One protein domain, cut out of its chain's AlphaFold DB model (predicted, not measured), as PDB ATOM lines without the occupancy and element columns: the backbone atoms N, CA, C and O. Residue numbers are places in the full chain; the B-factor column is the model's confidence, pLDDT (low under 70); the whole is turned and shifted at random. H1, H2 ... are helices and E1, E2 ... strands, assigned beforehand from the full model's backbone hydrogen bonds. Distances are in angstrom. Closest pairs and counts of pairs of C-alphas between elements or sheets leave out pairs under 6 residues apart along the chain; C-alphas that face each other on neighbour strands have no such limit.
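Overview. This is residues 111 to 189 of the 194 residues of an uncharacterized protein of Xanthomonas translucens pv. cerealis (UniProt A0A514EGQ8). Two helical hairpins, H2 with H3 and H4 with H5, pack crosswise, H5 crossing both H2 and H3. Short H1 and strand E1 sit at one end, the loop of residues 132 to 143 at the other. The 79 printed residues, mostly helix, run H1, H2, H3, E1, H4, H5; the whole is compact, radius of gyration of the C-alphas 11.2 A, spanning 32 by 24 by 19 A.

Along the chain. H1 is residues 113 to 116, 5.7 A, from C-alpha 113 at (-0.456, -13.327, 73.765). H2 is 120 to 131, 16.2 A; H3 144 to 158, 21.1 A; E1 162 to 164, 7.0 A; H4 165 to 173, 12.2 A; H5 178 to 188, 15.5 A, to C-alpha 188 at (0.206, -25.477, 64.489).

Arrangement. Hairpin H2 and H3 has a shallow tilt of 19 degrees; closest C-alphas, Leu 130 and Arg 147, 6.3 A. H5 touches H2 at a steep tilt of 66 degrees; closest C-alphas, Ala 126 and Ala 178, 4.5 A. In H2 to H5 every O i to N i+4 pair is within hydrogen-bond range; H1 is too short.

Size, cuts and confidence. The printed part has no cut. The H2 to H3 link is long; pLDDT is under 70 at residues 132 to 141, 143 to 146, 187 and 189.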
ATOM      1  N   LEU A 111      -0.724 -11.092  66.983       79.00
ATOM      2  CA  LEU A 111      -1.544 -10.687  68.117       79.00
ATOM      3  C   LEU A 111      -0.745 -10.810  69.414       79.00
ATOM      4  O   LEU A 111       0.107 -11.685  69.556       79.00
ATOM      5  N   ASN A 112      -1.063  -9.945  70.375       84.81
ATOM      6  CA  ASN A 112      -0.551 -10.066  71.735       84.81
ATOM      7  C   ASN A 112      -1.063 -11.361  72.382       84.81
ATOM      8  O   ASN A 112      -2.256 -11.673  72.283       84.81
ATOM      9  N   GLY A 113      -0.171 -12.071  73.072       77.50
ATOM     10  CA  GLY A 113      -0.456 -13.327  73.765       77.50
ATOM     11  C   GLY A 113      -1.646 -13.269  74.726       77.50
ATOM     12  O   GLY A 113      -2.456 -14.193  74.749       77.50
ATOM     13  N   SER A 114      -1.848 -12.154  75.433       77.38
ATOM     14  CA  SER A 114      -2.988 -11.927  76.338       77.38
ATOM     15  C   SER A 114      -4.357 -12.162  75.693       77.38
ATOM     16  O   SER A 114      -5.307 -12.547  76.377       77.38
ATOM     17  N   ARG A 115      -4.474 -12.011  74.367       83.19
ATOM     18  CA  ARG A 115      -5.716 -12.293  73.629       83.19
ATOM     19  C   ARG A 115      -6.083 -13.776  73.587       83.19
ATOM     20  O   ARG A 115      -7.224 -14.094  73.262       83.19
ATOM     21  N   ALA A 116      -5.161 -14.671  73.935       84.38
ATOM     22  CA  ALA A 116      -5.441 -16.094  74.068       84.38
ATOM     23  C   ALA A 116      -6.320 -16.403  75.293       84.38
ATOM     24  O   ALA A 116      -6.955 -17.449  75.326       84.38
ATOM     25  N   GLY A 117      -6.385 -15.521  76.299       84.25
ATOM     26  CA  GLY A 117      -7.292 -15.680  77.445       84.25
ATOM     27  C   GLY A 117      -7.112 -16.987  78.230       84.25
ATOM     28  O   GLY A 117      -8.074 -17.473  78.819       84.25
ATOM     29  N   ILE A 118      -5.913 -17.576  78.204       84.69
ATOM     30  CA  ILE A 118      -5.588 -18.804  78.938       84.69
ATOM     31  C   ILE A 118      -5.482 -18.448  80.420       84.69
ATOM     32  O   ILE A 118      -4.748 -17.528  80.784       84.69
ATOM     33  N   SER A 119      -6.206 -19.160  81.282       86.19
ATOM     34  CA  SER A 119      -6.064 -18.962  82.723       86.19
ATOM     35  C   SER A 119      -4.689 -19.444  83.198       86.19
ATOM     36  O   SER A 119      -4.103 -20.367  82.631       86.19
ATOM     37  N   ASN A 120      -4.173 -18.855  84.279       78.75
ATOM     38  CA  ASN A 120      -2.900 -19.291  84.865       78.75
ATOM     39  C   ASN A 120      -2.919 -20.773  85.275       78.75
ATOM     40  O   ASN A 120      -1.892 -21.444  85.198       78.75
ATOM     41  N   GLU A 121      -4.080 -21.284  85.688       81.19
ATOM     42  CA  GLU A 121      -4.286 -22.687  86.057       81.19
ATOM     43  C   GLU A 121      -4.088 -23.607  84.849       81.19
ATOM     44  O   GLU A 121      -3.249 -24.502  84.899       81.19
ATOM     45  N   VAL A 122      -4.762 -23.317  83.731       83.56
ATOM     46  CA  VAL A 122      -4.648 -24.106  82.494       83.56
ATOM     47  C   VAL A 122      -3.254 -23.982  81.880       83.56
ATOM     48  O   VAL A 122      -2.720 -24.962  81.365       83.56
ATOM     49  N   MET A 123      -2.629 -22.804  81.965       82.06
ATOM     50  CA  MET A 123      -1.246 -22.597  81.530       82.06
ATOM     51  C   MET A 123      -0.272 -23.466  82.337       82.06
ATOM     52  O   MET A 123       0.589 -24.138  81.770       82.06
ATOM     53  N   THR A 124      -0.425 -23.480  83.661       76.31
ATOM     54  CA  THR A 124       0.430 -24.261  84.564       76.31
ATOM     55  C   THR A 124       0.232 -25.760  84.345       76.31
ATOM     56  O   THR A 124       1.211 -26.496  84.242       76.31
ATOM     57  N   GLU A 125      -1.015 -26.210  84.206       82.62
ATOM     58  CA  GLU A 125      -1.361 -27.601  83.892       82.62
ATOM     59  C   GLU A 125      -0.771 -28.025  82.535       82.62
ATOM     60  O   GLU A 125      -0.076 -29.035  82.441       82.62
ATOM     61  N   ALA A 126      -0.920 -27.205  81.488       82.75
ATOM     62  CA  ALA A 126      -0.350 -27.496  80.172       82.75
ATOM     63  C   ALA A 126       1.183 -27.617  80.218       82.75
ATOM     64  O   ALA A 126       1.759 -28.558  79.663       82.75
ATOM     65  N   MET A 127       1.852 -26.710  80.931       78.00
ATOM     66  CA  MET A 127       3.300 -26.765  81.138       78.00
ATOM     67  C   MET A 127       3.724 -28.017  81.922       78.00
ATOM     68  O   MET A 127       4.716 -28.656  81.559       78.00
ATOM     69  N   ASN A 128       2.959 -28.430  82.935       74.12
ATOM     70  CA  ASN A 128       3.234 -29.636  83.720       74.12
ATOM     71  C   ASN A 128       3.073 -30.925  82.898       74.12
ATOM     72  O   ASN A 128       3.937 -31.806  82.981       74.12
ATOM     73  N   ILE A 129       2.032 -31.018  82.061       77.75
ATOM     74  CA  ILE A 129       1.830 -32.130  81.116       77.75
ATOM     75  C   ILE A 129       3.008 -32.207  80.135       77.75
ATOM     76  O   ILE A 129       3.591 -33.277  79.937       77.75
ATOM     77  N   LEU A 130       3.407 -31.076  79.541       76.19
ATOM     78  CA  LEU A 130       4.520 -31.018  78.586       76.19
ATOM     79  C   LEU A 130       5.850 -31.436  79.229       76.19
ATOM     80  O   LEU A 130       6.631 -32.163  78.603       76.19
ATOM     81  N   CYS A 131       6.080 -31.054  80.487       71.00
ATOM     82  CA  CYS A 131       7.278 -31.400  81.256       71.00
ATOM     83  C   CYS A 131       7.246 -32.811  81.871       71.00
ATOM     84  O   CYS A 131       8.252 -33.251  82.424       71.00
ATOM     85  N   GLY A 132       6.128 -33.538  81.765       67.94
ATOM     86  CA  GLY A 132       5.973 -34.881  82.334       67.94
ATOM     87  C   GLY A 132       5.880 -34.907  83.862       67.94
ATOM     88  O   GLY A 132       6.145 -35.943  84.469       67.94
ATOM     89  N   LEU A 133       5.527 -33.778  84.483       62.91
ATOM     90  CA  LEU A 133       5.331 -33.656  85.933       62.91
ATOM     91  C   LEU A 133       3.942 -34.136  86.371       62.91
ATOM     92  O   LEU A 133       3.728 -34.427  87.546       62.91
ATOM     93  N   GLU A 134       3.011 -34.255  85.426       61.31
ATOM     94  CA  GLU A 134       1.648 -34.699  85.673       61.31
ATOM     95  C   GLU A 134       1.423 -36.087  85.060       61.31
ATOM     96  O   GLU A 134       1.402 -36.265  83.846       61.31
ATOM     97  N   SER A 135       1.298 -37.102  85.919       50.84
ATOM     98  CA  SER A 135       1.253 -38.519  85.526       50.84
ATOM     99  C   SER A 135      -0.155 -39.065  85.269       50.84
ATOM    100  O   SER A 135      -0.298 -40.219  84.869       50.84
ATOM    101  N   LYS A 136      -1.200 -38.266  85.520       50.38
ATOM    102  CA  LYS A 136      -2.613 -38.678  85.410       50.38
ATOM    103  C   LYS A 136      -3.257 -38.355  84.063       50.38
ATOM    104  O   LYS A 136      -4.353 -38.835  83.790       50.38
ATOM    105  N   ILE A 137      -2.601 -37.543  83.240       54.50
ATOM    106  CA  ILE A 137      -3.102 -37.133  81.933       54.50
ATOM    107  C   ILE A 137      -2.248 -37.849  80.896       54.50
ATOM    108  O   ILE A 137      -1.033 -37.672  80.877       54.50
ATOM    109  N   ASP A 138      -2.877 -38.663  80.042       53.72
ATOM    110  CA  ASP A 138      -2.207 -39.241  78.876       53.72
ATOM    111  C   ASP A 138      -1.643 -38.098  78.036       53.72
ATOM    112  O   ASP A 138      -2.392 -37.420  77.317       53.72
ATOM    113  N   ALA A 139      -0.337 -37.861  78.176       55.28
ATOM    114  CA  ALA A 139       0.359 -36.839  77.426       55.28
ATOM    115  C   ALA A 139       0.162 -37.143  75.933       55.28
ATOM    116  O   ALA A 139       0.367 -38.292  75.514       55.28
ATOM    117  N   PRO A 140      -0.255 -36.157  75.121       60.94
ATOM    118  CA  PRO A 140      -0.439 -36.384  73.699       60.94
ATOM    119  C   PRO A 140       0.856 -36.941  73.098       60.94
ATOM    120  O   PRO A 140       1.960 -36.585  73.523       60.94
ATOM    121  N   ARG A 141       0.735 -37.866  72.137       65.62
ATOM    122  CA  ARG A 141       1.892 -38.481  71.468       65.62
ATOM    123  C   ARG A 141       2.593 -37.434  70.602       65.62
ATOM    124  O   ARG A 141       2.330 -37.323  69.411       65.62
ATOM    125  N   ILE A 142       3.475 -36.669  71.231       70.44
ATOM    126  CA  ILE A 142       4.219 -35.564  70.633       70.44
ATOM    127  C   ILE A 142       5.705 -35.895  70.625       70.44
ATOM    128  O   ILE A 142       6.263 -36.422  71.595       70.44
ATOM    129  N   THR A 143       6.362 -35.576  69.518       69.50
ATOM    130  CA  THR A 143       7.822 -35.648  69.428       69.50
ATOM    131  C   THR A 143       8.474 -34.638  70.379       69.50
ATOM    132  O   THR A 143       7.850 -33.669  70.818       69.50
ATOM    133  N   GLU A 144       9.751 -34.845  70.710       63.25
ATOM    134  CA  GLU A 144      10.494 -33.920  71.577       63.25
ATOM    135  C   GLU A 144      10.552 -32.501  70.989       63.25
ATOM    136  O   GLU A 144      10.397 -31.536  71.724       63.25
ATOM    137  N   TRP A 145      10.663 -32.358  69.665       65.38
ATOM    138  CA  TRP A 145      10.690 -31.042  69.023       65.38
ATOM    139  C   TRP A 145       9.319 -30.348  69.016       65.38
ATOM    140  O   TRP A 145       9.261 -29.141  69.240       65.38
ATOM    141  N   GLN A 146       8.219 -31.087  68.818       67.81
ATOM    142  CA  GLN A 146       6.865 -30.525  68.921       67.81
ATOM    143  C   GLN A 146       6.606 -30.022  70.333       67.81
ATOM    144  O   GLN A 146       6.145 -28.905  70.515       67.81
ATOM    145  N   ARG A 147       6.969 -30.822  71.339       73.75
ATOM    146  CA  ARG A 147       6.855 -30.443  72.749       73.75
ATOM    147  C   ARG A 147       7.567 -29.125  73.041       73.75
ATOM    148  O   ARG A 147       6.974 -28.255  73.663       73.75
ATOM    149  N   LEU A 148       8.803 -28.979  72.568       70.88
ATOM    150  CA  LEU A 148       9.596 -27.763  72.761       70.88
ATOM    151  C   LEU A 148       8.968 -26.555  72.059       70.88
ATOM    152  O   LEU A 148       8.813 -25.512  72.680       70.88
ATOM    153  N   GLY A 149       8.507 -26.715  70.816       75.06
ATOM    154  CA  GLY A 149       7.821 -25.630  70.114       75.06
ATOM    155  C   GLY A 149       6.504 -25.207  70.782       75.06
ATOM    156  O   GLY A 149       6.160 -24.030  70.730       75.06
ATOM    157  N   VAL A 150       5.778 -26.125  71.441       80.69
ATOM    158  CA  VAL A 150       4.559 -25.765  72.193       80.69
ATOM    159  C   VAL A 150       4.932 -24.997  73.454       80.69
ATOM    160  O   VAL A 150       4.268 -24.015  73.772       80.69
ATOM    161  N   ILE A 151       5.978 -25.429  74.166       77.56
ATOM    162  CA  ILE A 151       6.455 -24.746  75.374       77.56
ATOM    163  C   ILE A 151       6.836 -23.299  75.053       77.56
ATOM    164  O   ILE A 151       6.334 -22.391  75.712       77.56
ATOM    165  N   ASP A 152       7.659 -23.081  74.027       80.44
ATOM    166  CA  ASP A 152       8.087 -21.736  73.628       80.44
ATOM    167  C   ASP A 152       6.885 -20.856  73.265       80.44
ATOM    168  O   ASP A 152       6.771 -19.721  73.725       80.44
ATOM    169  N   LEU A 153       5.930 -21.405  72.509       82.06
ATOM    170  CA  LEU A 153       4.726 -20.681  72.118       82.06
ATOM    171  C   LEU A 153       3.846 -20.311  73.322       82.06
ATOM    172  O   LEU A 153       3.324 -19.197  73.383       82.06
ATOM    173  N   LEU A 154       3.684 -21.215  74.291       84.38
ATOM    174  CA  LEU A 154       2.936 -20.951  75.523       84.38
ATOM    175  C   LEU A 154       3.628 -19.904  76.403       84.38
ATOM    176  O   LEU A 154       2.950 -19.051  76.975       84.38
ATOM    177  N   GLN A 155       4.960 -19.917  76.468       80.69
ATOM    178  CA  GLN A 155       5.736 -18.900  77.179       80.69
ATOM    179  C   GLN A 155       5.637 -17.532  76.518       80.69
ATOM    180  O   GLN A 155       5.475 -16.530  77.211       80.69
ATOM    181  N   ASP A 156       5.701 -17.475  75.190       82.56
ATOM    182  CA  ASP A 156       5.530 -16.230  74.448       82.56
ATOM    183  C   ASP A 156       4.117 -15.665  74.639       82.56
ATOM    184  O   ASP A 156       3.962 -14.460  74.845       82.56
ATOM    185  N   ILE A 157       3.098 -16.532  74.674       82.31
ATOM    186  CA  ILE A 157       1.726 -16.150  75.023       82.31
ATOM    187  C   ILE A 157       1.652 -15.611  76.461       82.31
ATOM    188  O   ILE A 157       1.058 -14.556  76.688       82.31
ATOM    189  N   GLN A 158       2.265 -16.301  77.427       82.12
ATOM    190  CA  GLN A 158       2.259 -15.915  78.842       82.12
ATOM    191  C   GLN A 158       2.996 -14.593  79.095       82.12
ATOM    192  O   GLN A 158       2.568 -13.792  79.922       82.12
ATOM    193  N   ALA A 159       4.084 -14.353  78.368       79.19
ATOM    194  CA  ALA A 159       4.870 -13.125  78.425       79.19
ATOM    195  C   ALA A 159       4.240 -11.965  77.627       79.19
ATOM    196  O   ALA A 159       4.892 -10.939  77.440       79.19
ATOM    197  N   ASP A 160       3.004 -12.131  77.139       83.00
ATOM    198  CA  ASP A 160       2.268 -11.173  76.306       83.00
ATOM    199  C   ASP A 160       3.050 -10.698  75.067       83.00
ATOM    200  O   ASP A 160       2.882  -9.578  74.578       83.00
ATOM    201  N   LYS A 161       3.925 -11.553  74.531       80.25
ATOM    202  CA  LYS A 161       4.671 -11.238  73.314       80.25
ATOM    203  C   LYS A 161       3.750 -11.285  72.100       80.25
ATOM    204  O   LYS A 161       2.658 -11.859  72.125       80.25
ATOM    205  N   GLN A 162       4.218 -10.687  71.009       79.81
ATOM    206  CA  GLN A 162       3.564 -10.855  69.720       79.81
ATOM    207  C   GLN A 162       3.818 -12.264  69.189       79.81
ATOM    208  O   GLN A 162       4.956 -12.646  68.931       79.81
ATOM    209  N   VAL A 163       2.735 -13.003  68.991       80.00
ATOM    210  CA  VAL A 163       2.693 -14.341  68.390       80.00
ATOM    211  C   VAL A 163       1.712 -14.327  67.216       80.00
ATOM    212  O   VAL A 163       0.961 -13.366  67.034       80.00
ATOM    213  N   SER A 164       1.720 -15.351  66.366       78.94
ATOM    214  CA  SER A 164       0.829 -15.373  65.202       78.94
ATOM    215  C   SER A 164      -0.650 -15.375  65.608       78.94
ATOM    216  O   SER A 164      -1.054 -15.994  66.596       78.94
ATOM    217  N   HIS A 165      -1.491 -14.701  64.822       76.44
ATOM    218  CA  HIS A 165      -2.934 -14.651  65.053       76.44
ATOM    219  C   HIS A 165      -3.550 -16.051  65.130       76.44
ATOM    220  O   HIS A 165      -4.408 -16.295  65.975       76.44
ATOM    221  N   ALA A 166      -3.109 -16.983  64.279       74.75
ATOM    222  CA  ALA A 166      -3.586 -18.358  64.311       74.75
ATOM    223  C   ALA A 166      -3.231 -19.060  65.629       74.75
ATOM    224  O   ALA A 166      -4.121 -19.655  66.236       74.75
ATOM    225  N   ALA A 167      -1.998 -18.928  66.133       78.00
ATOM    226  CA  ALA A 167      -1.624 -19.488  67.432       78.00
ATOM    227  C   ALA A 167      -2.503 -18.942  68.564       78.00
ATOM    228  O   ALA A 167      -3.028 -19.711  69.367       78.00
ATOM    229  N   VAL A 168      -2.728 -17.625  68.588       80.88
ATOM    230  CA  VAL A 168      -3.591 -16.972  69.585       80.88
ATOM    231  C   VAL A 168      -5.036 -17.444  69.474       80.88
ATOM    232  O   VAL A 168      -5.667 -17.735  70.486       80.88
ATOM    233  N   TYR A 169      -5.566 -17.557  68.258       80.00
ATOM    234  CA  TYR A 169      -6.931 -18.019  68.018       80.00
ATOM    235  C   TYR A 169      -7.128 -19.477  68.457       80.00
ATOM    236  O   TYR A 169      -8.109 -19.808  69.126       80.00
ATOM    237  N   HIS A 170      -6.181 -20.352  68.114       78.25
ATOM    238  CA  HIS A 170      -6.195 -21.755  68.512       78.25
ATOM    239  C   HIS A 170      -6.049 -21.928  70.024       78.25
ATOM    240  O   HIS A 170      -6.749 -22.757  70.611       78.25
ATOM    241  N   ALA A 171      -5.201 -21.118  70.655       84.06
ATOM    242  CA  ALA A 171      -5.058 -21.085  72.100       84.06
ATOM    243  C   ALA A 171      -6.340 -20.595  72.791       84.06
ATOM    244  O   ALA A 171      -6.823 -21.247  73.711       84.06
ATOM    245  N   TYR A 172      -6.951 -19.519  72.288       82.19
ATOM    246  CA  TYR A 172      -8.215 -18.982  72.796       82.19
ATOM    247  C   TYR A 172      -9.353 -19.999  72.757       82.19
ATOM    248  O   TYR A 172     -10.094 -20.153  73.724       82.19
ATOM    249  N   ARG A 173      -9.473 -20.750  71.658       79.94
ATOM    250  CA  ARG A 173     -10.501 -21.790  71.490       79.94
ATOM    251  C   ARG A 173     -10.375 -22.938  72.494       79.94
ATOM    252  O   ARG A 173     -11.365 -23.625  72.727       79.94
ATOM    253  N   ASN A 174      -9.190 -23.140  73.065       83.56
ATOM    254  CA  ASN A 174      -8.877 -24.238  73.976       83.56
ATOM    255  C   ASN A 174      -8.379 -23.747  75.347       83.56
ATOM    256  O   ASN A 174      -7.791 -24.513  76.104       83.56
ATOM    257  N   SER A 175      -8.634 -22.483  75.690       84.06
ATOM    258  CA  SER A 175      -8.102 -21.815  76.886       84.06
ATOM    259  C   SER A 175      -8.560 -22.421  78.216       84.06
ATOM    260  O   SER A 175      -7.973 -22.121  79.252       84.06
ATOM    261  N   GLY A 176      -9.589 -23.276  78.189       85.62
ATOM    262  CA  GLY A 176     -10.132 -23.987  79.348       85.62
ATOM    263  C   GLY A 176      -9.692 -25.448  79.489       85.62
ATOM    264  O   GLY A 176     -10.175 -26.124  80.392       85.62
ATOM    265  N   ASN A 177      -8.849 -25.980  78.595       86.75
ATOM    266  CA  ASN A 177      -8.432 -27.385  78.642       86.75
ATOM    267  C   ASN A 177      -6.968 -27.538  78.222       86.75
ATOM    268  O   ASN A 177      -6.637 -27.426  77.042       86.75
ATOM    269  N   ALA A 178      -6.106 -27.858  79.187       84.19
ATOM    270  CA  ALA A 178      -4.664 -27.961  78.992       84.19
ATOM    271  C   ALA A 178      -4.270 -29.002  77.932       84.19
ATOM    272  O   ALA A 178      -3.400 -28.751  77.097       84.19
ATOM    273  N   LYS A 179      -4.944 -30.156  77.905       83.06
ATOM    274  CA  LYS A 179      -4.666 -31.210  76.925       83.06
ATOM    275  C   LYS A 179      -5.069 -30.791  75.510       83.06
ATOM    276  O   LYS A 179      -4.261 -30.909  74.591       83.06
ATOM    277  N   ALA A 180      -6.283 -30.269  75.341       83.00
ATOM    278  CA  ALA A 180      -6.781 -29.807  74.045       83.00
ATOM    279  C   ALA A 180      -5.974 -28.607  73.519       83.00
ATOM    280  O   ALA A 180      -5.723 -28.499  72.317       83.00
ATOM    281  N   LEU A 181      -5.520 -27.736  74.424       86.12
ATOM    282  CA  LEU A 181      -4.599 -26.644  74.132       86.12
ATOM    283  C   LEU A 181      -3.293 -27.186  73.545       86.12
ATOM    284  O   LEU A 181      -2.920 -26.786  72.445       86.12
ATOM    285  N   ILE A 182      -2.642 -28.138  74.222       84.00
ATOM    286  CA  ILE A 182      -1.408 -28.762  73.728       84.00
ATOM    287  C   ILE A 182      -1.642 -29.411  72.364       84.00
ATOM    288  O   ILE A 182      -0.920 -29.107  71.423       84.00
ATOM    289  N   GLU A 183      -2.647 -30.276  72.227       82.75
ATOM    290  CA  GLU A 183      -2.933 -30.995  70.977       82.75
ATOM    291  C   GLU A 183      -3.168 -30.044  69.797       82.75
ATOM    292  O   GLU A 183      -2.653 -30.269  68.699       82.75
ATOM    293  N   THR A 184      -3.890 -28.949  70.032       80.69
ATOM    294  CA  THR A 184      -4.170 -27.953  68.993       80.69
ATOM    295  C   THR A 184      -2.918 -27.157  68.629       80.69
ATOM    296  O   THR A 184      -2.660 -26.926  67.448       80.69
ATOM    297  N   LEU A 185      -2.114 -26.754  69.616       81.88
ATOM    298  CA  LEU A 185      -0.875 -26.023  69.358       81.88
ATOM    299  C   LEU A 185       0.172 -26.902  68.668       81.88
ATOM    300  O   LEU A 185       0.870 -26.413  67.790       81.88
ATOM    301  N   VAL A 186       0.235 -28.204  68.966       78.81
ATOM    302  CA  VAL A 186       1.100 -29.160  68.250       78.81
ATOM    303  C   VAL A 186       0.794 -29.172  66.757       78.81
ATOM    304  O   VAL A 186       1.725 -29.188  65.956       78.81
ATOM    305  N   ALA A 187      -0.488 -29.153  66.377       69.12
ATOM    306  CA  ALA A 187      -0.903 -29.132  64.975       69.12
ATOM    307  C   ALA A 187      -0.490 -27.837  64.251       69.12
ATOM    308  O   ALA A 187      -0.364 -27.830  63.028       69.12
ATOM    309  N   TYR A 188      -0.263 -26.759  65.006       70.31
ATOM    310  CA  TYR A 188       0.206 -25.477  64.489       70.31
ATOM    311  C   TYR A 188       1.733 -25.422  64.317       70.31
ATOM    312  O   TYR A 188       2.248 -24.628  63.530       70.31
ATOM    313  N   ILE A 189       2.480 -26.293  64.999       66.88
ATOM    314  CA  ILE A 189       3.923 -26.405  64.799       66.88
ATOM    315  C   ILE A 189       4.150 -27.252  63.536       66.88
ATOM    316  O   ILE A 189       3.725 -28.410  63.491       66.88
TER     317      ILE A 189